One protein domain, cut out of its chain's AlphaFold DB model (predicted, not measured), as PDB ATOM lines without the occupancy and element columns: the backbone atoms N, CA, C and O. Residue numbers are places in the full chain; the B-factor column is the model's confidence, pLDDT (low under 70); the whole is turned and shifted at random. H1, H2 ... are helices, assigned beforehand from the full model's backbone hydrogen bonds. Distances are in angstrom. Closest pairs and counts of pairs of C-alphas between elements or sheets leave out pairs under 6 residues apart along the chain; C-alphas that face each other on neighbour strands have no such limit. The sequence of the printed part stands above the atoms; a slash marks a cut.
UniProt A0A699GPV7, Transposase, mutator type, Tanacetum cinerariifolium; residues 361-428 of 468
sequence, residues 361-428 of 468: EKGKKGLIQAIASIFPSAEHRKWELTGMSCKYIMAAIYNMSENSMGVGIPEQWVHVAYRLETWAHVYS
ATOM      1  N   GLU A 361     204.716 273.476 200.774       52.06
ATOM      2  CA  GLU A 361     205.320 273.844 199.473       52.06
ATOM      3  C   GLU A 361     204.282 274.373 198.470       52.06
ATOM      4  O   GLU A 361     204.574 275.278 197.683       52.06
ATOM      5  N   LYS A 362     203.053 273.839 198.512       53.25
ATOM      6  CA  LYS A 362     201.936 274.332 197.693       53.25
ATOM      7  C   LYS A 362     201.492 275.725 198.155       53.25
ATOM      8  O   LYS A 362     201.292 276.596 197.311       53.25
ATOM      9  N   GLY A 363     201.427 275.952 199.470       59.56
ATOM     10  CA  GLY A 363     201.153 277.269 200.057       59.56
ATOM     11  C   GLY A 363     202.196 278.326 199.677       59.56
ATOM     12  O   GLY A 363     201.831 279.433 199.288       59.56
ATOM     13  N   LYS A 364     203.491 277.972 199.682       66.19
ATOM     14  CA  LYS A 364     204.589 278.877 199.287       66.19
ATOM     15  C   LYS A 364     204.479 279.327 197.825       66.19
ATOM     16  O   LYS A 364     204.592 280.518 197.547       66.19
ATOM     17  N   LYS A 365     204.197 278.402 196.896       66.50
ATOM     18  CA  LYS A 365     204.018 278.726 195.465       66.50
ATOM     19  C   LYS A 365     202.806 279.630 195.215       66.50
ATOM     20  O   LYS A 365     202.919 280.596 194.465       66.50
ATOM     21  N   GLY A 366     201.678 279.355 195.876       70.88
ATOM     22  CA  GLY A 366     200.482 280.200 195.784       70.88
ATOM     23  C   GLY A 366     200.710 281.612 196.336       70.88
ATOM     24  O   GLY A 366     200.298 282.591 195.718       70.88
ATOM     25  N   LEU A 367     201.437 281.728 197.452       72.25
ATOM     26  CA  LEU A 367     201.751 283.013 198.076       72.25
ATOM     27  C   LEU A 367     202.643 283.892 197.187       72.25
ATOM     28  O   LEU A 367     202.387 285.087 197.052       72.25
ATOM     29  N   ILE A 368     203.657 283.310 196.540       70.88
ATOM     30  CA  ILE A 368     204.523 284.039 195.601       70.88
ATOM     31  C   ILE A 368     203.707 284.571 194.422       70.88
ATOM     32  O   ILE A 368     203.852 285.736 194.058       70.88
ATOM     33  N   GLN A 369     202.815 283.750 193.862       70.44
ATOM     34  CA  GLN A 369     201.958 284.154 192.749       70.44
ATOM     35  C   GLN A 369     201.003 285.293 193.144       70.44
ATOM     36  O   GLN A 369     200.856 286.259 192.393       70.44
ATOM     37  N   ALA A 370     200.411 285.228 194.340       72.94
ATOM     38  CA  ALA A 370     199.566 286.295 194.868       72.94
ATOM     39  C   ALA A 370     200.361 287.597 195.086       72.94
ATOM     40  O   ALA A 370     199.937 288.668 194.654       72.94
ATOM     41  N   ILE A 371     201.555 287.522 195.677       70.44
ATOM     42  CA  ILE A 371     202.399 288.698 195.938       70.44
ATOM     43  C   ILE A 371     202.926 289.313 194.642       70.44
ATOM     44  O   ILE A 371     202.955 290.535 194.538       70.44
ATOM     45  N   ALA A 372     203.272 288.506 193.636       71.94
ATOM     46  CA  ALA A 372     203.675 288.991 192.318       71.94
ATOM     47  C   ALA A 372     202.558 289.785 191.617       71.94
ATOM     48  O   ALA A 372     202.850 290.711 190.860       71.94
ATOM     49  N   SER A 373     201.289 289.458 191.898       70.75
ATOM     50  CA  SER A 373     200.133 290.194 191.364       70.75
ATOM     51  C   SER A 373     199.901 291.551 192.046       70.75
ATOM     52  O   SER A 373     199.426 292.481 191.402       70.75
ATOM     53  N   ILE A 374     200.284 291.688 193.322       70.06
ATOM     54  CA  ILE A 374     200.118 292.916 194.124       70.06
ATOM     55  C   ILE A 374     201.351 293.825 194.008       70.06
ATOM     56  O   ILE A 374     201.237 295.047 193.938       70.06
ATOM     57  N   PHE A 375     202.545 293.231 193.971       67.75
ATOM     58  CA  PHE A 375     203.831 293.914 193.924       67.75
ATOM     59  C   PHE A 375     204.631 293.439 192.699       67.75
ATOM     60  O   PHE A 375     205.357 292.444 192.785       67.75
ATOM     61  N   PRO A 376     204.602 294.183 191.574       62.91
ATOM     62  CA  PRO A 376     205.338 293.826 190.353       62.91
ATOM     63  C   PRO A 376     206.871 293.796 190.517       62.91
ATOM     64  O   PRO A 376     207.594 293.345 189.628       62.91
ATOM     65  N   SER A 377     207.386 294.309 191.641       63.81
ATOM     66  CA  SER A 377     208.815 294.388 191.949       63.81
ATOM     67  C   SER A 377     209.458 293.007 192.053       63.81
ATOM     68  O   SER A 377     208.964 292.143 192.765       63.81
ATOM     69  N   ALA A 378     210.627 292.820 191.435       63.44
ATOM     70  CA  ALA A 378     211.399 291.573 191.461       63.44
ATOM     71  C   ALA A 378     211.863 291.129 192.862       63.44
ATOM     72  O   ALA A 378     212.326 290.003 193.033       63.44
ATOM     73  N   GLU A 379     211.768 291.996 193.869       62.50
ATOM     74  CA  GLU A 379     212.267 291.741 195.221       62.50
ATOM     75  C   GLU A 379     211.589 290.541 195.921       62.50
ATOM     76  O   GLU A 379     212.192 289.955 196.822       62.50
ATOM     77  N   HIS A 380     210.377 290.129 195.518       66.12
ATOM     78  CA  HIS A 380     209.740 288.905 196.038       66.12
ATOM     79  C   HIS A 380     210.415 287.623 195.524       66.12
ATOM     80  O   HIS A 380     210.519 286.653 196.273       66.12
ATOM     81  N   ARG A 381     210.982 287.644 194.306       69.25
ATOM     82  CA  ARG A 381     211.742 286.517 193.726       69.25
ATOM     83  C   ARG A 381     213.033 286.226 194.484       69.25
ATOM     84  O   ARG A 381     213.587 285.138 194.382       69.25
ATOM     85  N   LYS A 382     213.499 287.173 195.307       70.81
ATOM     86  CA  LYS A 382     214.621 286.938 196.220       70.81
ATOM     87  C   LYS A 382     214.346 285.757 197.152       70.81
ATOM     88  O   LYS A 382     215.278 285.027 197.444       70.81
ATOM     89  N   TRP A 383     213.093 285.533 197.557       75.81
ATOM     90  CA  TRP A 383     212.739 284.382 198.388       75.81
ATOM     91  C   TRP A 383     212.920 283.051 197.654       75.81
ATOM     92  O   TRP A 383     213.446 282.111 198.241       75.81
ATOM     93  N   GLU A 384     212.578 282.980 196.367       71.81
ATOM     94  CA  GLU A 384     212.814 281.780 195.548       71.81
ATOM     95  C   GLU A 384     214.308 281.471 195.408       71.81
ATOM     96  O   GLU A 384     214.702 280.309 195.395       71.81
ATOM     97  N   LEU A 385     215.143 282.513 195.345       73.56
ATOM     98  CA  LEU A 385     216.592 282.375 195.204       73.56
ATOM     99  C   LEU A 385     217.300 282.071 196.527       73.56
ATOM    100  O   LEU A 385     218.232 281.274 196.556       73.56
ATOM    101  N   THR A 386     216.912 282.738 197.615       75.50
ATOM    102  CA  THR A 386     217.628 282.652 198.895       75.50
ATOM    103  C   THR A 386     216.946 281.752 199.905       75.50
ATOM    104  O   THR A 386     217.499 281.546 200.974       75.50
ATOM    105  N   GLY A 387     215.719 281.294 199.658       71.25
ATOM    106  CA  GLY A 387     214.932 280.535 200.631       71.25
ATOM    107  C   GLY A 387     214.534 281.319 201.894       71.25
ATOM    108  O   GLY A 387     213.858 280.763 202.753       71.25
ATOM    109  N   MET A 388     214.905 282.599 202.000       78.06
ATOM    110  CA  MET A 388     214.583 283.497 203.118       78.06
ATOM    111  C   MET A 388     213.434 284.437 202.751       78.06
ATOM    112  O   MET A 388     213.458 285.057 201.684       78.06
ATOM    113  N   SER A 389     212.445 284.557 203.639       74.81
ATOM    114  CA  SER A 389     211.300 285.450 203.460       74.81
ATOM    115  C   SER A 389     211.765 286.904 203.325       74.81
ATOM    116  O   SER A 389     212.615 287.395 204.068       74.81
ATOM    117  N   CYS A 390     211.233 287.618 202.332       73.19
ATOM    118  CA  CYS A 390     211.516 289.042 202.151       73.19
ATOM    119  C   CYS A 390     210.417 289.910 202.789       73.19
ATOM    120  O   CYS A 390     209.377 289.405 203.202       73.19
ATOM    121  N   LYS A 391     210.617 291.237 202.826       72.12
ATOM    122  CA  LYS A 391     209.680 292.200 203.448       72.12
ATOM    123  C   LYS A 391     208.223 292.064 202.963       72.12
ATOM    124  O   LYS A 391     207.311 292.241 203.757       72.12
ATOM    125  N   TYR A 392     208.003 291.714 201.692       76.00
ATOM    126  CA  TYR A 392     206.653 291.510 201.146       76.00
ATOM    127  C   TYR A 392     206.037 290.187 201.601       76.00
ATOM    128  O   TYR A 392     204.852 290.143 201.907       76.00
ATOM    129  N   ILE A 393     206.848 289.125 201.683       77.69
ATOM    130  CA  ILE A 393     206.405 287.825 202.203       77.69
ATOM    131  C   ILE A 393     206.028 287.968 203.677       77.69
ATOM    132  O   ILE A 393     204.968 287.508 204.078       77.69
ATOM    133  N   MET A 394     206.844 288.677 204.462       78.81
ATOM    134  CA  MET A 394     206.562 288.956 205.872       78.81
ATOM    135  C   MET A 394     205.270 289.754 206.065       78.81
ATOM    136  O   MET A 394     204.471 289.406 206.926       78.81
ATOM    137  N   ALA A 395     205.027 290.774 205.237       76.50
ATOM    138  CA  ALA A 395     203.774 291.528 205.276       76.50
ATOM    139  C   ALA A 395     202.556 290.653 204.930       76.50
ATOM    140  O   ALA A 395     201.503 290.784 205.548       76.50
ATOM    141  N   ALA A 396     202.696 289.735 203.972       79.31
ATOM    142  CA  ALA A 396     201.624 288.813 203.622       79.31
ATOM    143  C   ALA A 396     201.365 287.776 204.726       79.31
ATOM    144  O   ALA A 396     200.209 287.517 205.041       79.31
ATOM    145  N   ILE A 397     202.419 287.225 205.343       79.38
ATOM    146  CA  ILE A 397     202.308 286.333 206.509       79.38
ATOM    147  C   ILE A 397     201.607 287.060 207.657       79.38
ATOM    148  O   ILE A 397     200.654 286.524 208.209       79.38
ATOM    149  N   TYR A 398     202.011 288.300 207.947       78.50
ATOM    150  CA  TYR A 398     201.357 289.141 208.947       78.50
ATOM    151  C   TYR A 398     199.862 289.306 208.664       78.50
ATOM    152  O   TYR A 398     199.044 288.997 209.520       78.50
ATOM    153  N   ASN A 399     199.499 289.705 207.442       79.81
ATOM    154  CA  ASN A 399     198.100 289.884 207.060       79.81
ATOM    155  C   ASN A 399     197.300 288.575 207.163       79.81
ATOM    156  O   ASN A 399     196.169 288.576 207.638       79.81
ATOM    157  N   MET A 400     197.861 287.442 206.737       79.44
ATOM    158  CA  MET A 400     197.191 286.144 206.885       79.44
ATOM    159  C   MET A 400     197.000 285.774 208.361       79.44
ATOM    160  O   MET A 400     195.948 285.261 208.736       79.44
ATOM    161  N   SER A 401     197.990 286.060 209.202       78.31
ATOM    162  CA  SER A 401     197.925 285.778 210.632       78.31
ATOM    163  C   SER A 401     196.916 286.671 211.362       78.31
ATOM    164  O   SER A 401     196.116 286.178 212.151       78.31
ATOM    165  N   GLU A 402     196.858 287.960 211.017       74.50
ATOM    166  CA  GLU A 402     195.849 288.905 211.518       74.50
ATOM    167  C   GLU A 402     194.422 288.466 211.144       74.50
ATOM    168  O   GLU A 402     193.500 288.574 211.950       74.50
ATOM    169  N   ASN A 403     194.254 287.861 209.966       79.75
ATOM    170  CA  ASN A 403     192.994 287.257 209.525       79.75
ATOM    171  C   ASN A 403     192.770 285.826 210.062       79.75
ATOM    172  O   ASN A 403     191.955 285.082 209.519       79.75
ATOM    173  N   SER A 404     193.481 285.425 211.124       76.31
ATOM    174  CA  SER A 404     193.335 284.130 211.807       76.31
ATOM    175  C   SER A 404     193.537 282.901 210.906       76.31
ATOM    176  O   SER A 404     193.004 281.828 211.178       76.31
ATOM    177  N   MET A 405     194.339 283.015 209.840       73.50
ATOM    178  CA  MET A 405     194.569 281.920 208.883       73.50
ATOM    179  C   MET A 405     195.564 280.848 209.368       73.50
ATOM    180  O   MET A 405     195.974 280.003 208.574       73.50
ATOM    181  N   GLY A 406     195.968 280.861 210.644       69.81
ATOM    182  CA  GLY A 406     196.779 279.796 211.252       69.81
ATOM    183  C   GLY A 406     198.100 279.517 210.525       69.81
ATOM    184  O   GLY A 406     198.449 278.364 210.292       69.81
ATOM    185  N   VAL A 407     198.824 280.567 210.124       73.56
ATOM    186  CA  VAL A 407     200.006 280.462 209.245       73.56
ATOM    187  C   VAL A 407     201.310 280.069 209.949       73.56
ATOM    188  O   VAL A 407     202.316 279.859 209.271       73.56
ATOM    189  N   GLY A 408     201.290 279.935 211.278       75.25
ATOM    190  CA  GLY A 408     202.465 279.607 212.085       75.25
ATOM    191  C   GLY A 408     203.513 280.723 212.114       75.25
ATOM    192  O   GLY A 408     203.314 281.800 211.550       75.25
ATOM    193  N   ILE A 409     204.639 280.458 212.781       78.75
ATOM    194  CA  ILE A 409     205.713 281.447 212.929       78.75
ATOM    195  C   ILE A 409     206.485 281.652 211.611       78.75
ATOM    196  O   ILE A 409     206.651 280.706 210.827       78.75
ATOM    197  N   PRO A 410     207.010 282.860 211.354       77.31
ATOM    198  CA  PRO A 410     207.789 283.179 210.157       77.31
ATOM    199  C   PRO A 410     208.928 282.204 209.811       77.31
ATOM    200  O   PRO A 410     209.178 281.943 208.633       77.31
ATOM    201  N   GLU A 411     209.608 281.626 210.803       77.62
ATOM    202  CA  GLU A 411     210.729 280.693 210.632       77.62
ATOM    203  C   GLU A 411     210.312 279.422 209.875       77.62
ATOM    204  O   GLU A 411     211.106 278.844 209.129       77.62
ATOM    205  N   GLN A 412     209.042 279.015 209.979       76.25
ATOM    206  CA  GLN A 412     208.508 277.850 209.264       76.25
ATOM    207  C   GLN A 412     208.457 278.074 207.744       76.25
ATOM    208  O   GLN A 412     208.558 277.122 206.955       76.25
ATOM    209  N   TRP A 413     208.362 279.336 207.316       76.44
ATOM    210  CA  TRP A 413     208.304 279.731 205.911       76.44
ATOM    211  C   TRP A 413     209.683 279.766 205.245       76.44
ATOM    212  O   TRP A 413     209.774 279.677 204.015       76.44
ATOM    213  N   VAL A 414     210.763 279.787 206.028       79.44
ATOM    214  CA  VAL A 414     212.139 279.727 205.526       79.44
ATOM    215  C   VAL A 414     212.441 278.333 204.947       79.44
ATOM    216  O   VAL A 414     211.798 277.329 205.277       79.44
ATOM    217  N   HIS A 415     213.363 278.263 203.988       75.19
ATOM    218  CA  HIS A 415     213.821 277.007 203.398       75.19
ATOM    219  C   HIS A 415     214.479 276.101 204.451       75.19
ATOM    220  O   HIS A 415     215.190 276.574 205.334       75.19
ATOM    221  N   VAL A 416     214.278 274.788 204.308       72.94
ATOM    222  CA  VAL A 416     214.722 273.747 205.254       72.94
ATOM    223  C   VAL A 416     216.220 273.847 205.569       72.94
ATOM    224  O   VAL A 416     216.612 273.711 206.717       72.94
ATOM    225  N   ALA A 417     217.050 274.227 204.593       68.94
ATOM    226  CA  ALA A 417     218.495 274.442 204.777       68.94
ATOM    227  C   ALA A 417     218.879 275.471 205.865       68.94
ATOM    228  O   ALA A 417     220.023 275.481 206.310       68.94
ATOM    229  N   TYR A 418     217.951 276.340 206.271       71.69
ATOM    230  CA  TYR A 418     218.159 277.325 207.332       71.69
ATOM    231  C   TYR A 418     217.570 276.891 208.680       71.69
ATOM    232  O   TYR A 418     217.740 277.594 209.672       71.69
ATOM    233  N   ARG A 419     216.884 275.743 208.751       74.25
ATOM    234  CA  ARG A 419     216.333 275.228 210.008       74.25
ATOM    235  C   ARG A 419     217.449 274.678 210.889       74.25
ATOM    236  O   ARG A 419     218.356 273.996 210.409       74.25
ATOM    237  N   LEU A 420     217.337 274.936 212.192       65.94
ATOM    238  CA  LEU A 420     218.271 274.418 213.195       65.94
ATOM    239  C   LEU A 420     218.317 272.888 213.186       65.94
ATOM    240  O   LEU A 420     219.399 272.326 213.273       65.94
ATOM    241  N   GLU A 421     217.173 272.232 212.996       66.88
ATOM    242  CA  GLU A 421     217.055 270.774 212.869       66.88
ATOM    243  C   GLU A 421     217.895 270.227 211.713       66.88
ATOM    244  O   GLU A 421     218.683 269.303 211.884       66.88
ATOM    245  N   THR A 422     217.771 270.827 210.525       70.06
ATOM    246  CA  THR A 422     218.535 270.420 209.340       70.06
ATOM    247  C   THR A 422     220.017 270.653 209.547       70.06
ATOM    248  O   THR A 422     220.833 269.829 209.148       70.06
ATOM    249  N   TRP A 423     220.373 271.753 210.206       64.56
ATOM    250  CA  TRP A 423     221.756 272.014 210.564       64.56
ATOM    251  C   TRP A 423     222.275 270.954 211.542       64.56
ATOM    252  O   TRP A 423     223.284 270.320 211.261       64.56
ATOM    253  N   ALA A 424     221.551 270.678 212.627       67.31
ATOM    254  CA  ALA A 424     221.893 269.636 213.590       67.31
ATOM    255  C   ALA A 424     222.057 268.267 212.912       67.31
ATOM    256  O   ALA A 424     223.055 267.600 213.154       67.31
ATOM    257  N   HIS A 425     221.156 267.904 211.996       66.94
ATOM    258  CA  HIS A 425     221.214 266.654 211.240       66.94
ATOM    259  C   HIS A 425     222.410 266.589 210.274       66.94
ATOM    260  O   HIS A 425     223.058 265.554 210.147       66.94
ATOM    261  N   VAL A 426     222.763 267.684 209.595       65.06
ATOM    262  CA  VAL A 426     223.961 267.724 208.732       65.06
ATOM    263  C   VAL A 426     225.233 267.433 209.535       65.06
ATOM    264  O   VAL A 426     226.182 266.857 209.001       65.06
ATOM    265  N   TYR A 427     225.247 267.803 210.813       59.72
ATOM    266  CA  TYR A 427     226.368 267.582 211.721       59.72
ATOM    267  C   TYR A 427     226.154 266.418 212.699       59.72
ATOM    268  O   TYR A 427     226.994 266.229 213.577       59.72
ATOM    269  N   SER A 428     225.074 265.641 212.559       60.72
ATOM    270  CA  SER A 428     224.769 264.511 213.446       60.72
ATOM    271  C   SER A 428     225.463 263.216 213.030       60.72
ATOM    272  O   SER A 428     225.481 262.270 213.806       60.72
TER     273      SER A 428
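This is residues 361 to 428 of the 468 residues of the protein "Transposase, mutator type" of Tanacetum cinerariifolium (UniProt A0A699GPV7). Two helices side by side, H1 and H2, form a small helical hairpin, and a third, H3, runs crosswise to both with its early residues near them. From this small body the printed part passes through the short helix H4, near the mean of the C-alphas, to a last helix, H5, whose residues 420 to 425 stick out freely at one end of the longest axis. The printed part has 68 residues with five named helices, in the order H1, H2, H3, H4, H5, and no named strand; its class is all helix. It is only just compact, close to loose, with a radius of gyration of the C-alphas of 13.0 A, and it spans 42 by 28 by 20 A, only just elongated.

H1, residues 361 to 374, begins with C-alpha 361 at (205.320, 273.844, 199.473) and is 20.5 A long from first to last C-alpha. H2, residues 378 to 386, measures 13.2 A. H3, residues 391 to 402, measures 16.3 A and begins with C-alpha 391 at (209.680, 292.200, 203.448). H4, residues 410 to 413, measures 5.5 A. H5, residues 420 to 426, measures 9.9 A and ends with C-alpha 426 at (223.961, 267.724, 208.732).

H1 and H2 form a helical hairpin and touch, H1 with residues 368 to 372 alone; their closest C-alphas, those of Ala 372 and His 380, are 7.1 A apart. Their lines stand at a shallow tilt of 19 degrees, opposite ways. H1 also touches H3, with residues 367 to 371 of H1 and 392 to 396 of H3 alone; the closest C-alphas, of Ile 371 and Tyr 392, are 7.3 A apart. The tilt of these two is 72 degrees, only just about perpendicular. H2 and H3 are close but not clearly touching, about perpendicular at 88 degrees, with the closest C-alphas, of His 380 and Tyr 392, 6.5 A apart. H4 is close to H3 but not clearly touching; their closest C-alphas, of Met 394 and Pro 410, are 7.3 A apart. H4 is likewise close to H1 but not clearly touching, with the closest C-alphas, of Lys 364 and Trp 413, 7.6 A apart. H5 is apart from H1, H2, H3 and H4. In H1, H3 and H5 every O i to N i+4 pair is within hydrogen-bond range; in H2 it is 2 of 5, beside 5 of 6 O i to N i+3 pairs, and H4 is too short for an O i to N i+4 pair.

The two C-alphas farthest apart, those of Ile 374 and Ser 428, are 42.3 A from each other. The printed part has no cut. The links H1 to H2 and H2 to H3 are tight, and H3 to H4 and H4 to H5 are short. The mean pLDDT of the printed part is 71.4; 22 residues are under 70, among them residues 361 to 365, 375 to 381 and 423 to 428.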